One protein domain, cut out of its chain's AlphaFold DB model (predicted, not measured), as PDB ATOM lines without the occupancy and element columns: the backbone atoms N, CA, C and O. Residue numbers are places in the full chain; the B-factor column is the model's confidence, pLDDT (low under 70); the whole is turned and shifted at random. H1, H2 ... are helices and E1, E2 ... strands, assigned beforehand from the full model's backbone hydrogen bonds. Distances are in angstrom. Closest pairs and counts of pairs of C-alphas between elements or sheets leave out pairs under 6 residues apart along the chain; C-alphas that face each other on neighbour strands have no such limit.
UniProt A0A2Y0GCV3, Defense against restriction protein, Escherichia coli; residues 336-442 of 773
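What this domain is: This is residues 336 to 442 of the 773 residues of the protein "Defense against restriction protein" of Escherichia coli (UniProt A0A2Y0GCV3). A two-stranded hairpin, E1 and E2, lies beside a cluster of helices, with H3, H4 and H5 near its strands and H6 at the far side of the cluster. H2 lies away from that cluster at the other end, and the long stretch 379 to 396 runs between them, while H1 comes near H5. The printed part has 107 residues, with six named helices and two named strands in the order H1 H2 E1 E2 H3 H4 H5 H6; the sheet E1 - E2 is antiparallel and the class is mostly helix. It is compact, with a radius of gyration of the C-alphas of 13.2 A, and spans 37 by 27 by 25 A.

How they stand to each other: Start at H1, residues 341 to 344, and H2, residues 347 to 355, which meet only through their tight link. Next look at the hairpin of E1, residues 365 to 370, and E2, residues 373 to 378: their directions differ by 149 degrees, and N 366 and O 377 are 3.0 A apart, N 375 and O 368 also 3.0 A, within hydrogen-bond range. H3, residues 397 to 412, comes nearest to E2 at the C-alphas of Trp 406 and Tyr 374, 7.5 A apart. With its residues 407 to 411 alone, H3 touches H4, residues 416 to 421, in a helical hairpin; they run opposite ways at a steep tilt of 42 degrees, and their closest C-alphas, Val 407 and Ile 419, are 7.0 A apart. H5, residues 423 to 430, is close to H1 but not clearly touching, with the closest C-alphas, Glu 428 and Ile 341, 7.7 A apart. H6, residues 434 to 439, touches H5 only at the corner, at C-alphas 434 and 427, 5.9 A apart. H6 touches residues 404 to 408 of H3, about perpendicular at 79 degrees, with the closest C-alphas, Ala 404 and Ile 438, 5.0 A apart. Every O i to N i+4 pair is within hydrogen-bond range in H2, H3, H4, H5 and H6; H1 is too short for one.

Where its parts are: Find C-alpha 341 at (111.735, 80.908, 149.837), where H1 begins; it ends at 344. H2 runs 12.5 A from 347 to 355, E1 15.3 A from 365 to 370, and E2 17.0 A from 373 to 378. From C-alpha 397 at (99.140, 74.850, 160.049), H3 runs 22.4 A to 412. H4 runs from 416 to 421, H5 10.2 A from 423 to 430, and H6 from 434 to C-alpha 439 at (99.046, 61.140, 153.778).

The domain as a whole: The two C-alphas farthest apart, those of Tyr 382 and Ser 440, are 37.6 A apart. The printed part has no cut, and its long link is E2 to H3, 18 residues. The mean pLDDT of the printed part is 90.0, with residues 380 to 382 under 70.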
ATOM      1  N   VAL A 336     112.345  84.859 142.432       89.69
ATOM      2  CA  VAL A 336     112.523  83.959 143.575       89.69
ATOM      3  C   VAL A 336     112.132  82.540 143.194       89.69
ATOM      4  O   VAL A 336     111.095  82.324 142.565       89.69
ATOM      5  N   SER A 337     112.937  81.562 143.600       90.62
ATOM      6  CA  SER A 337     112.470  80.178 143.630       90.62
ATOM      7  C   SER A 337     111.637  79.972 144.890       90.62
ATOM      8  O   SER A 337     111.949  80.504 145.955       90.62
ATOM      9  N   ILE A 338     110.572  79.194 144.755       92.00
ATOM     10  CA  ILE A 338     109.771  78.658 145.846       92.00
ATOM     11  C   ILE A 338     110.647  77.763 146.734       92.00
ATOM     12  O   ILE A 338     110.455  77.740 147.947       92.00
ATOM     13  N   ALA A 339     111.640  77.067 146.170       91.50
ATOM     14  CA  ALA A 339     112.586  76.287 146.960       91.50
ATOM     15  C   ALA A 339     113.415  77.208 147.870       91.50
ATOM     16  O   ALA A 339     114.145  78.076 147.392       91.50
ATOM     17  N   GLY A 340     113.325  77.005 149.184       90.12
ATOM     18  CA  GLY A 340     114.027  77.819 150.175       90.12
ATOM     19  C   GLY A 340     113.478  79.237 150.334       90.12
ATOM     20  O   GLY A 340     114.129  80.063 150.972       90.12
ATOM     21  N   ILE A 341     112.298  79.551 149.787       92.88
ATOM     22  CA  ILE A 341     111.735  80.908 149.837       92.88
ATOM     23  C   ILE A 341     111.550  81.424 151.272       92.88
ATOM     24  O   ILE A 341     111.696  82.625 151.507       92.88
ATOM     25  N   ASN A 342     111.322  80.520 152.236       92.31
ATOM     26  CA  ASN A 342     111.209  80.855 153.658       92.31
ATOM     27  C   ASN A 342     112.494  81.458 154.250       92.31
ATOM     28  O   ASN A 342     112.424  82.195 155.233       92.31
ATOM     29  N   ASP A 343     113.650  81.173 153.646       91.19
ATOM     30  CA  ASP A 343     114.959  81.677 154.070       91.19
ATOM     31  C   ASP A 343     115.356  82.970 153.318       91.19
ATOM     32  O   ASP A 343     116.312  83.656 153.692       91.19
ATOM     33  N   ILE A 344     114.610  83.333 152.266       90.38
ATOM     34  CA  ILE A 344     114.891  84.475 151.382       90.38
ATOM     35  C   ILE A 344     114.075  85.705 151.796       90.38
ATOM     36  O   ILE A 344     114.637  86.779 152.033       90.38
ATOM     37  N   ILE A 345     112.753  85.561 151.881       93.31
ATOM     38  CA  ILE A 345     111.805  86.660 152.097       93.31
ATOM     39  C   ILE A 345     110.747  86.237 153.113       93.31
ATOM     40  O   ILE A 345     110.309  85.090 153.103       93.31
ATOM     41  N   SER A 346     110.341  87.147 154.003       92.94
ATOM     42  CA  SER A 346     109.273  86.877 154.971       92.94
ATOM     43  C   SER A 346     107.907  86.759 154.279       92.94
ATOM     44  O   SER A 346     107.723  87.261 153.172       92.94
ATOM     45  N   CYS A 347     106.935  86.115 154.930       92.88
ATOM     46  CA  CYS A 347     105.567  86.004 154.414       92.88
ATOM     47  C   CYS A 347     104.936  87.393 154.164       92.88
ATOM     48  O   CYS A 347     104.412  87.661 153.081       92.88
ATOM     49  N   ASP A 348     105.082  88.312 155.125       92.44
ATOM     50  CA  ASP A 348     104.572  89.685 155.017       92.44
ATOM     51  C   ASP A 348     105.236  90.451 153.867       92.44
ATOM     52  O   ASP A 348     104.556  91.105 153.071       92.44
ATOM     53  N   ASP A 349     106.561  90.337 153.728       92.44
ATOM     54  CA  ASP A 349     107.283  90.958 152.621       92.44
ATOM     55  C   ASP A 349     106.881  90.362 151.276       92.44
ATOM     56  O   ASP A 349     106.672  91.108 150.321       92.44
ATOM     57  N   PHE A 350     106.732  89.039 151.187       93.81
ATOM     58  CA  PHE A 350     106.309  88.375 149.960       93.81
ATOM     59  C   PHE A 350     104.982  88.952 149.468       93.81
ATOM     60  O   PHE A 350     104.885  89.379 148.317       93.81
ATOM     61  N   TYR A 351     103.981  89.058 150.347       93.00
ATOM     62  CA  TYR A 351     102.691  89.633 149.973       93.00
ATOM     63  C   TYR A 351     102.767  91.144 149.701       93.00
ATOM     64  O   TYR A 351     102.147  91.613 148.742       93.00
ATOM     65  N   ARG A 352     103.575  91.901 150.457       92.19
ATOM     66  CA  ARG A 352     103.829  93.335 150.216       92.19
ATOM     67  C   ARG A 352     104.425  93.588 148.827       92.19
ATOM     68  O   ARG A 352     103.960  94.470 148.105       92.19
ATOM     69  N   PHE A 353     105.436  92.818 148.428       90.69
ATOM     70  CA  PHE A 353     106.076  92.940 147.116       90.69
ATOM     71  C   PHE A 353     105.226  92.326 145.993       90.69
ATOM     72  O   PHE A 353     105.234  92.848 144.878       90.69
ATOM     73  N   GLN A 354     104.420  91.295 146.270       91.25
ATOM     74  CA  GLN A 354     103.453  90.755 145.307       91.25
ATOM     75  C   GLN A 354     102.388  91.797 144.937       91.25
ATOM     76  O   GLN A 354     102.096  91.970 143.757       91.25
ATOM     77  N   GLN A 355     101.861  92.552 145.909       90.31
ATOM     78  CA  GLN A 355     100.894  93.632 145.648       90.31
ATOM     79  C   GLN A 355     101.463  94.745 144.756       90.31
ATOM     80  O   GLN A 355     100.729  95.354 143.982       90.31
ATOM     81  N   ARG A 356     102.777  94.985 144.829       86.56
ATOM     82  CA  ARG A 356     103.498  95.933 143.962       86.56
ATOM     83  C   ARG A 356     103.860  95.345 142.595       86.56
ATOM     84  O   ARG A 356     104.482  96.033 141.795       86.56
ATOM     85  N   GLY A 357     103.513  94.083 142.334       86.69
ATOM     86  CA  GLY A 357     103.898  93.375 141.117       86.69
ATOM     87  C   GLY A 357     105.407  93.169 141.010       86.69
ATOM     88  O   GLY A 357     105.921  93.203 139.900       86.69
ATOM     89  N   MET A 358     106.105  93.003 142.144       87.25
ATOM     90  CA  MET A 358     107.568  92.864 142.262       87.25
ATOM     91  C   MET A 358     108.024  91.430 142.600       87.25
ATOM     92  O   MET A 358     109.204  91.187 142.820       87.25
ATOM     93  N   ILE A 359     107.109  90.459 142.634       88.56
ATOM     94  CA  ILE A 359     107.431  89.045 142.870       88.56
ATOM     95  C   ILE A 359     107.266  88.273 141.568       88.56
ATOM     96  O   ILE A 359     106.204  88.304 140.951       88.56
ATOM     97  N   LYS A 360     108.314  87.553 141.161       87.88
ATOM     98  CA  LYS A 360     108.278  86.606 140.041       87.88
ATOM     99  C   LYS A 360     108.841  85.280 140.506       87.88
ATOM    100  O   LYS A 360     109.979  85.230 140.960       87.88
ATOM    101  N   ILE A 361     108.049  84.228 140.363       89.25
ATOM    102  CA  ILE A 361     108.490  82.862 140.626       89.25
ATOM    103  C   ILE A 361     109.338  82.386 139.442       89.25
ATOM    104  O   ILE A 361     108.957  82.587 138.288       89.25
ATOM    105  N   THR A 362     110.503  81.806 139.719       88.00
ATOM    106  CA  THR A 362     111.429  81.304 138.684       88.00
ATOM    107  C   THR A 362     111.293  79.809 138.415       88.00
ATOM    108  O   THR A 362     111.897  79.302 137.471       88.00
ATOM    109  N   ASP A 363     110.535  79.092 139.243       88.00
ATOM    110  CA  ASP A 363     110.231  77.679 139.027       88.00
ATOM    111  C   ASP A 363     109.290  77.494 137.834       88.00
ATOM    112  O   ASP A 363     108.638  78.432 137.388       88.00
ATOM    113  N   SER A 364     109.185  76.261 137.331       89.19
ATOM    114  CA  SER A 364     108.309  75.953 136.187       89.19
ATOM    115  C   SER A 364     106.816  76.083 136.501       89.19
ATOM    116  O   SER A 364     105.998  76.172 135.587       89.19
ATOM    117  N   TYR A 365     106.444  76.046 137.778       91.75
ATOM    118  CA  TYR A 365     105.063  76.122 138.229       91.75
ATOM    119  C   TYR A 365     104.993  76.815 139.584       91.75
ATOM    120  O   TYR A 365     105.902  76.684 140.404       91.75
ATOM    121  N   GLY A 366     103.887  77.507 139.829       91.75
ATOM    122  CA  GLY A 366     103.562  78.084 141.125       91.75
ATOM    123  C   GLY A 366     102.141  77.727 141.543       91.75
ATOM    124  O   GLY A 366     101.292  77.412 140.708       91.75
ATOM    125  N   VAL A 367     101.899  77.771 142.852       94.38
ATOM    126  CA  VAL A 367     100.566  77.591 143.432       94.38
ATOM    127  C   VAL A 367      99.960  78.966 143.677       94.38
ATOM    128  O   VAL A 367     100.611  79.832 144.264       94.38
ATOM    129  N   GLN A 368      98.719  79.172 143.242       93.62
ATOM    130  CA  GLN A 368      97.963  80.397 143.502       93.62
ATOM    131  C   GLN A 368      96.589  80.089 144.096       93.62
ATOM    132  O   GLN A 368      96.044  79.003 143.890       93.62
ATOM    133  N   THR A 369      96.018  81.050 144.820       92.81
ATOM    134  CA  THR A 369      94.629  80.958 145.287       92.81
ATOM    135  C   THR A 369      93.645  81.310 144.176       92.81
ATOM    136  O   THR A 369      93.841  82.296 143.462       92.81
ATOM    137  N   THR A 370      92.551  80.561 144.092       89.75
ATOM    138  CA  THR A 370      91.407  80.804 143.201       89.75
ATOM    139  C   THR A 370      90.103  80.846 144.003       89.75
ATOM    140  O   THR A 370      90.076  80.496 145.183       89.75
ATOM    141  N   GLU A 371      88.991  81.227 143.368       86.38
ATOM    142  CA  GLU A 371      87.658  81.183 143.999       86.38
ATOM    143  C   GLU A 371      87.256  79.769 144.462       86.38
ATOM    144  O   GLU A 371      86.480  79.616 145.401       86.38
ATOM    145  N   SER A 372      87.806  78.730 143.823       82.06
ATOM    146  CA  SER A 372      87.556  77.317 144.123       82.06
ATOM    147  C   SER A 372      88.617  76.668 145.024       82.06
ATOM    148  O   SER A 372      88.563  75.458 145.243       82.06
ATOM    149  N   GLY A 373      89.576  77.439 145.551       89.50
ATOM    150  CA  GLY A 373      90.651  76.949 146.413       89.50
ATOM    151  C   GLY A 373      92.032  77.275 145.851       89.50
ATOM    152  O   GLY A 373      92.498  78.405 145.980       89.50
ATOM    153  N   TYR A 374      92.696  76.284 145.252       94.19
ATOM    154  CA  TYR A 374      94.063  76.415 144.740       94.19
ATOM    155  C   TYR A 374      94.177  75.915 143.297       94.19
ATOM    156  O   TYR A 374      93.520  74.945 142.912       94.19
ATOM    157  N   SER A 375      95.051  76.548 142.513       93.06
ATOM    158  CA  SER A 375      95.459  76.066 141.188       93.06
ATOM    159  C   SER A 375      96.977  76.002 141.053       93.06
ATOM    160  O   SER A 375      97.715  76.654 141.796       93.06
ATOM    161  N   ILE A 376      97.427  75.189 140.095       93.31
ATOM    162  CA  ILE A 376      98.827  75.083 139.687       93.31
ATOM    163  C   ILE A 376      98.934  75.681 138.300       93.31
ATOM    164  O   ILE A 376      98.383  75.136 137.339       93.31
ATOM    165  N   ASP A 377      99.691  76.759 138.199       91.12
ATOM    166  CA  ASP A 377      99.844  77.492 136.958       91.12
ATOM    167  C   ASP A 377     101.297  77.419 136.506       91.12
ATOM    168  O   ASP A 377     102.228  77.454 137.316       91.12
ATOM    169  N   PHE A 378     101.494  77.276 135.196       88.69
ATOM    170  CA  PHE A 378     102.824  77.310 134.608       88.69
ATOM    171  C   PHE A 378     103.402  78.715 134.759       88.69
ATOM    172  O   PHE A 378     102.792  79.693 134.322       88.69
ATOM    173  N   VAL A 379     104.595  78.793 135.340       84.25
ATOM    174  CA  VAL A 379     105.354  80.033 135.463       84.25
ATOM    175  C   VAL A 379     106.632  79.851 134.661       84.25
ATOM    176  O   VAL A 379     107.353  78.869 134.799       84.25
ATOM    177  N   GLY A 380     106.880  80.761 133.733       69.75
ATOM    178  CA  GLY A 380     108.005  80.691 132.822       69.75
ATOM    179  C   GLY A 380     108.636  82.053 132.609       69.75
ATOM    180  O   GLY A 380     108.113  83.095 132.996       69.75
ATOM    181  N   THR A 381     109.773  82.055 131.919       66.12
ATOM    182  CA  THR A 381     110.548  83.274 131.650       66.12
ATOM    183  C   THR A 381     109.709  84.389 131.013       66.12
ATOM    184  O   THR A 381     109.942  85.561 131.317       66.12
ATOM    185  N   TYR A 382     108.724  84.013 130.189       67.19
ATOM    186  CA  TYR A 382     107.861  84.908 129.408       67.19
ATOM    187  C   TYR A 382     106.396  84.944 129.865       67.19
ATOM    188  O   TYR A 382     105.576  85.530 129.164       67.19
ATOM    189  N   THR A 383     106.040  84.301 130.980       72.50
ATOM    190  CA  THR A 383     104.674  84.387 131.512       72.50
ATOM    191  C   THR A 383     104.547  85.588 132.437       72.50
ATOM    192  O   THR A 383     105.514  85.971 133.105       72.50
ATOM    193  N   ASP A 384     103.345  86.154 132.505       76.56
ATOM    194  CA  ASP A 384     103.036  87.155 133.520       76.56
ATOM    195  C   ASP A 384     103.219  86.550 134.925       76.56
ATOM    196  O   ASP A 384     102.956  85.356 135.122       76.56
ATOM    197  N   PRO A 385     103.688  87.337 135.908       81.75
ATOM    198  CA  PRO A 385     103.751  86.885 137.288       81.75
ATOM    199  C   PRO A 385     102.375  86.454 137.808       81.75
ATOM    200  O   PRO A 385     101.350  87.059 137.477       81.75
ATOM    201  N   LEU A 386     102.356  85.430 138.664       86.38
ATOM    202  CA  LEU A 386     101.136  85.004 139.345       86.38
ATOM    203  C   LEU A 386     100.606  86.144 140.220       86.38
ATOM    204  O   LEU A 386     101.315  86.667 141.076       86.38
ATOM    205  N   LYS A 387      99.339  86.519 140.017       86.56
ATOM    206  CA  LYS A 387      98.710  87.636 140.744       86.56
ATOM    207  C   LYS A 387      98.415  87.300 142.205       86.56
ATOM    208  O   LYS A 387      98.429  88.185 143.057       86.56
ATOM    209  N   HIS A 388      98.131  86.028 142.479       91.62
ATOM    210  CA  HIS A 388      97.714  85.533 143.788       91.62
ATOM    211  C   HIS A 388      98.555  84.328 144.221       91.62
ATOM    212  O   HIS A 388      98.004  83.327 144.683       91.62
ATOM    213  N   ALA A 389      99.881  84.390 144.038       93.38
ATOM    214  CA  ALA A 389     100.747  83.296 144.457       93.38
ATOM    215  C   ALA A 389     100.646  83.073 145.970       93.38
ATOM    216  O   ALA A 389     100.522  84.011 146.767       93.38
ATOM    217  N   VAL A 390     100.695  81.801 146.347       94.81
ATOM    218  CA  VAL A 390     100.683  81.360 147.736       94.81
ATOM    219  C   VAL A 390     102.117  81.307 148.235       94.81
ATOM    220  O   VAL A 390     102.977  80.708 147.593       94.81
ATOM    221  N   TYR A 391     102.372  81.907 149.394       95.19
ATOM    222  CA  TYR A 391     103.637  81.731 150.089       95.19
ATOM    223  C   TYR A 391     103.593  80.413 150.882       95.19
ATOM    224  O   TYR A 391     102.674  80.233 151.684       95.19
ATOM    225  N   PRO A 392     104.531  79.469 150.678       95.62
ATOM    226  CA  PRO A 392     104.551  78.189 151.389       95.62
ATOM    227  C   PRO A 392     105.059  78.365 152.830       95.62
ATOM    228  O   PRO A 392     106.152  77.912 153.169       95.62
ATOM    229  N   ASP A 393     104.287  79.034 153.691       94.62
ATOM    230  CA  ASP A 393     104.694  79.264 155.078       94.62
ATOM    231  C   ASP A 393     104.781  77.938 155.846       94.62
ATOM    232  O   ASP A 393     103.776  77.304 156.183       94.62
ATOM    233  N   ARG A 394     106.011  77.534 156.183       92.94
ATOM    234  CA  ARG A 394     106.294  76.304 156.939       92.94
ATOM    235  C   ARG A 394     105.647  76.296 158.327       92.94
ATOM    236  O   ARG A 394     105.526  75.218 158.918       92.94
ATOM    237  N   ARG A 395     105.265  77.457 158.866       92.06
ATOM    238  CA  ARG A 395     104.653  77.623 160.194       92.06
ATOM    239  C   ARG A 395     103.126  77.672 160.150       92.06
ATOM    240  O   ARG A 395     102.503  77.504 161.197       92.06
ATOM    241  N   ASP A 396     102.520  77.836 158.975       93.31
ATOM    242  CA  ASP A 396     101.067  77.937 158.838       93.31
ATOM    243  C   ASP A 396     100.404  76.546 158.785       93.31
ATOM    244  O   ASP A 396     100.349  75.864 157.757       93.31
ATOM    245  N   GLY A 397      99.873  76.111 159.931       91.12
ATOM    246  CA  GLY A 397      99.140  74.850 160.049       91.12
ATOM    247  C   GLY A 397      97.808  74.821 159.287       91.12
ATOM    248  O   GLY A 397      97.385  73.749 158.840       91.12
ATOM    249  N   ALA A 398      97.150  75.971 159.105       92.88
ATOM    250  CA  ALA A 398      95.893  76.067 158.364       92.88
ATOM    251  C   ALA A 398      96.144  75.935 156.855       92.88
ATOM    252  O   ALA A 398      95.425  75.192 156.174       92.88
ATOM    253  N   LEU A 399      97.216  76.557 156.356       94.12
ATOM    254  CA  LEU A 399      97.692  76.378 154.987       94.12
ATOM    255  C   LEU A 399      98.076  74.922 154.722       94.12
ATOM    256  O   LEU A 399      97.580  74.331 153.765       94.12
ATOM    257  N   LYS A 400      98.888  74.308 155.596       94.62
ATOM    258  CA  LYS A 400      99.262  72.886 155.479       94.62
ATOM    259  C   LYS A 400      98.044  71.976 155.402       94.62
ATOM    260  O   LYS A 400      97.963  71.131 154.519       94.62
ATOM    261  N   SER A 401      97.064  72.186 156.276       93.38
ATOM    262  CA  SER A 401      95.836  71.387 156.279       93.38
ATOM    263  C   SER A 401      95.032  71.556 154.982       93.38
ATOM    264  O   SER A 401      94.507  70.582 154.445       93.38
ATOM    265  N   SER A 402      94.950  72.781 154.460       94.12
ATOM    266  CA  SER A 402      94.190  73.098 153.244       94.12
ATOM    267  C   SER A 402      94.867  72.556 151.981       94.12
ATOM    268  O   SER A 402      94.212  71.912 151.161       94.12
ATOM    269  N   ILE A 403      96.187  72.731 151.859       95.56
ATOM    270  CA  ILE A 403      96.979  72.196 150.745       95.56
ATOM    271  C   ILE A 403      97.012  70.666 150.790       95.56
ATOM    272  O   ILE A 403      96.861  70.039 149.746       95.56
ATOM    273  N   ALA A 404      97.145  70.047 151.970       93.94
ATOM    274  CA  ALA A 404      97.128  68.591 152.092       93.94
ATOM    275  C   ALA A 404      95.796  68.006 151.596       93.94
ATOM    276  O   ALA A 404      95.805  67.113 150.756       93.94
ATOM    277  N   LYS A 405      94.652  68.566 152.019       92.56
ATOM    278  CA  LYS A 405      93.324  68.154 151.523       92.56
ATOM    279  C   LYS A 405      93.184  68.320 150.011       92.56
ATOM    280  O   LYS A 405      92.668  67.429 149.342       92.56
ATOM    281  N   TRP A 406      93.661  69.437 149.470       93.88
ATOM    282  CA  TRP A 406      93.635  69.692 148.030       93.88
ATOM    283  C   TRP A 406      94.491  68.683 147.244       93.88
ATOM    284  O   TRP A 406      94.031  68.123 146.248       93.88
ATOM    285  N   VAL A 407      95.699  68.372 147.727       93.25
ATOM    286  CA  VAL A 407      96.583  67.369 147.113       93.25
ATOM    287  C   VAL A 407      96.007  65.957 147.226       93.25
ATOM    288  O   VAL A 407      96.057  65.214 146.249       93.25
ATOM    289  N   LEU A 408      95.416  65.589 148.368       91.62
ATOM    290  CA  LEU A 408      94.725  64.306 148.548       91.62
ATOM    291  C   LEU A 408      93.559  64.148 147.559       91.62
ATOM    292  O   LEU A 408      93.406  63.082 146.960       91.62
ATOM    293  N   GLY A 409      92.801  65.222 147.311       90.38
ATOM    294  CA  GLY A 409      91.783  65.269 146.259       90.38
ATOM    295  C   GLY A 409      92.371  64.972 144.876       90.38
ATOM    296  O   GLY A 409      91.935  64.033 144.210       90.38
ATOM    297  N   MET A 410      93.444  65.671 144.487       89.50
ATOM    298  CA  MET A 410      94.143  65.420 143.217       89.50
ATOM    299  C   MET A 410      94.690  63.985 143.107       89.50
ATOM    300  O   MET A 410      94.643  63.382 142.032       89.50
ATOM    301  N   MET A 411      95.200  63.415 144.203       87.94
ATOM    302  CA  MET A 411      95.686  62.031 144.246       87.94
ATOM    303  C   MET A 411      94.552  61.022 144.030       87.94
ATOM    304  O   MET A 411      94.756  60.012 143.349       87.94
ATOM    305  N   SER A 412      93.362  61.298 144.576       85.19
ATOM    306  CA  SER A 412      92.172  60.454 144.409       85.19
ATOM    307  C   SER A 412      91.663  60.437 142.962       85.19
ATOM    308  O   SER A 412      91.243  59.393 142.469       85.19
ATOM    309  N   GLU A 413      91.805  61.555 142.247       86.31
ATOM    310  CA  GLU A 413      91.437  61.703 140.832       86.31
ATOM    311  C   GLU A 413      92.513  61.179 139.863       86.31
ATOM    312  O   GLU A 413      92.314  61.164 138.649       86.31
ATOM    313  N   GLY A 414      93.674  60.750 140.371       82.81
ATOM    314  CA  GLY A 414      94.785  60.267 139.548       82.81
ATOM    315  C   GLY A 414      95.596  61.375 138.863       82.81
ATOM    316  O   GLY A 414      96.372  61.090 137.945       82.81
ATOM    317  N   ASN A 415      95.493  62.628 139.321       86.69
ATOM    318  CA  ASN A 415      96.163  63.807 138.757       86.69
ATOM    319  C   ASN A 415      97.663  63.900 139.128       86.69
ATOM    320  O   ASN A 415      98.199  64.962 139.449       86.69
ATOM    321  N   ASN A 416      98.392  62.786 139.008       85.00
ATOM    322  CA  ASN A 416      99.813  62.660 139.367       85.00
ATOM    323  C   ASN A 416     100.724  63.668 138.649       85.00
ATOM    324  O   ASN A 416     101.746  64.085 139.190       85.00
ATOM    325  N   ARG A 417     100.366  64.072 137.423       87.69
ATOM    326  CA  ARG A 417     101.125  65.075 136.663       87.69
ATOM    327  C   ARG A 417     101.055  66.454 137.319       87.69
ATOM    328  O   ARG A 417     102.079  67.119 137.396       87.69
ATOM    329  N   GLN A 418      99.875  66.859 137.787       87.00
ATOM    330  CA  GLN A 418      99.685  68.139 138.468       87.00
ATOM    331  C   GLN A 418     100.422  68.153 139.810       87.00
ATOM    332  O   GLN A 418     101.134  69.104 140.103       87.00
ATOM    333  N   ILE A 419     100.380  67.055 140.567       89.75
ATOM    334  CA  ILE A 419     101.116  66.939 141.837       89.75
ATOM    335  C   ILE A 419     102.626  67.113 141.624       89.75
ATOM    336  O   ILE A 419     103.261  67.870 142.352       89.75
ATOM    337  N   ARG A 420     103.193  66.486 140.582       90.94
ATOM    338  CA  ARG A 420     104.607  66.683 140.206       90.94
ATOM    339  C   ARG A 420     104.914  68.129 139.822       90.94
ATOM    340  O   ARG A 420     105.988  68.621 140.138       90.94
ATOM    341  N   SER A 421     103.986  68.824 139.164       92.25
ATOM    342  CA  SER A 421     104.148  70.249 138.863       92.25
ATOM    343  C   SER A 421     104.239  71.108 140.130       92.25
ATOM    344  O   SER A 421     105.002  72.064 140.137       92.25
ATOM    345  N   ALA A 422     103.535  70.767 141.213       92.44
ATOM    346  CA  ALA A 422     103.625  71.482 142.492       92.44
ATOM    347  C   ALA A 422     104.740  70.978 143.428       92.44
ATOM    348  O   ALA A 422     104.837  71.462 144.555       92.44
ATOM    349  N   GLU A 423     105.591  70.038 143.005       93.69
ATOM    350  CA  GLU A 423     106.564  69.372 143.881       93.69
ATOM    351  C   GLU A 423     107.454  70.356 144.650       93.69
ATOM    352  O   GLU A 423     107.561  70.245 145.868       93.69
ATOM    353  N   THR A 424     108.014  71.372 143.985       93.69
ATOM    354  CA  THR A 424     108.848  72.394 144.638       93.69
ATOM    355  C   THR A 424     108.112  73.104 145.778       93.69
ATOM    356  O   THR A 424     108.675  73.313 146.850       93.69
ATOM    357  N   PHE A 425     106.834  73.433 145.572       95.56
ATOM    358  CA  PHE A 425     105.990  74.068 146.583       95.56
ATOM    359  C   PHE A 425     105.671  73.123 147.744       95.56
ATOM    360  O   PHE A 425     105.739  73.517 148.907       95.56
ATOM    361  N   LEU A 426     105.355  71.863 147.441       95.69
ATOM    362  CA  LEU A 426     105.034  70.861 148.457       95.69
ATOM    363  C   LEU A 426     106.254  70.515 149.314       95.69
ATOM    364  O   LEU A 426     106.125  70.408 150.533       95.69
ATOM    365  N   VAL A 427     107.434  70.401 148.701       96.00
ATOM    366  CA  VAL A 427     108.703  70.191 149.406       96.00
ATOM    367  C   VAL A 427     109.018  71.374 150.315       96.00
ATOM    368  O   VAL A 427     109.423  71.167 151.455       96.00
ATOM    369  N   GLU A 428     108.803  72.605 149.853       96.00
ATOM    370  CA  GLU A 428     109.059  73.788 150.673       96.00
ATOM    371  C   GLU A 428     108.121  73.875 151.887       96.00
ATOM    372  O   GLU A 428     108.571  74.218 152.983       96.00
ATOM    373  N   LEU A 429     106.838  73.531 151.711       96.19
ATOM    374  CA  LEU A 429     105.807  73.625 152.747       96.19
ATOM    375  C   LEU A 429     105.844  72.456 153.755       96.19
ATOM    376  O   LEU A 429     105.718  72.669 154.966       96.19
ATOM    377  N   PHE A 430     105.997  71.218 153.275       94.94
ATOM    378  CA  PHE A 430     105.903  69.991 154.084       94.94
ATOM    379  C   PHE A 430     107.242  69.265 154.289       94.94
ATOM    380  O   PHE A 430     107.316  68.366 155.126       94.94
ATOM    381  N   GLY A 431     108.299  69.650 153.572       93.25
ATOM    382  CA  GLY A 431     109.600  68.978 153.571       93.25
ATOM    383  C   GLY A 431     109.740  67.929 152.464       93.25
ATOM    384  O   GLY A 431     108.792  67.597 151.756       93.25
ATOM    385  N   SER A 432     110.938  67.352 152.325       91.81
ATOM    386  CA  SER A 432     111.241  66.353 151.284       91.81
ATOM    387  C   SER A 432     110.360  65.103 151.355       91.81
ATOM    388  O   SER A 432     110.163  64.441 150.342       91.81
ATOM    389  N   ASN A 433     109.806  64.799 152.533       90.00
ATOM    390  CA  ASN A 433     108.867  63.701 152.739       90.00
ATOM    391  C   ASN A 433     107.391  64.147 152.678       90.00
ATOM    392  O   ASN A 433     106.539  63.627 153.401       90.00
ATOM    393  N   TYR A 434     107.077  65.144 151.842       92.81
ATOM    394  CA  TYR A 434     105.733  65.721 151.750       92.81
ATOM    395  C   TYR A 434     104.646  64.671 151.495       92.81
ATOM    396  O   TYR A 434     103.539  64.827 151.992       92.81
ATOM    397  N   GLY A 435     104.943  63.591 150.764       88.06
ATOM    398  CA  GLY A 435     103.979  62.524 150.490       88.06
ATOM    399  C   GLY A 435     103.495  61.803 151.751       88.06
ATOM    400  O   GLY A 435     102.302  61.539 151.884       88.06
ATOM    401  N   ASP A 436     104.387  61.512 152.699       86.88
ATOM    402  CA  ASP A 436     104.020  60.889 153.978       86.88
ATOM    403  C   ASP A 436     103.305  61.882 154.890       86.88
ATOM    404  O   ASP A 436     102.292  61.551 155.506       86.88
ATOM    405  N   VAL A 437     103.794  63.124 154.927       90.38
ATOM    406  CA  VAL A 437     103.182  64.184 155.731       90.38
ATOM    407  C   VAL A 437     101.761  64.465 155.247       90.38
ATOM    408  O   VAL A 437     100.851  64.507 156.065       90.38
ATOM    409  N   ILE A 438     101.532  64.587 153.937       92.38
ATOM    410  CA  ILE A 438     100.199  64.791 153.350       92.38
ATOM    411  C   ILE A 438      99.298  63.578 153.602       92.38
ATOM    412  O   ILE A 438      98.143  63.767 153.976       92.38
ATOM    413  N   ALA A 439      99.814  62.350 153.479       87.88
ATOM    414  CA  ALA A 439      99.046  61.140 153.778       87.88
ATOM    415  C   ALA A 439      98.541  61.105 155.232       87.88
ATOM    416  O   ALA A 439      97.447  60.609 155.476       87.88
ATOM    417  N   SER A 440      99.272  61.690 156.192       89.19
ATOM    418  CA  SER A 440      98.811  61.797 157.589       89.19
ATOM    419  C   SER A 440      97.547  62.653 157.775       89.19
ATOM    420  O   SER A 440      96.858  62.507 158.781       89.19
ATOM    421  N   TYR A 441      97.210  63.504 156.797       89.06
ATOM    422  CA  TYR A 441      95.945  64.252 156.746       89.06
ATOM    423  C   TYR A 441      94.812  63.475 156.056       89.06
ATOM    424  O   TYR A 441      93.688  63.975 155.991       89.06
ATOM    425  N   GLY A 442      95.115  62.301 155.498       88.12
ATOM    426  CA  GLY A 442      94.175  61.433 154.805       88.12
ATOM    427  C   GLY A 442      93.379  60.530 155.740       88.12
ATOM    428  O   GLY A 442      93.771  60.262 156.880       88.12
TER     429      GLY A 442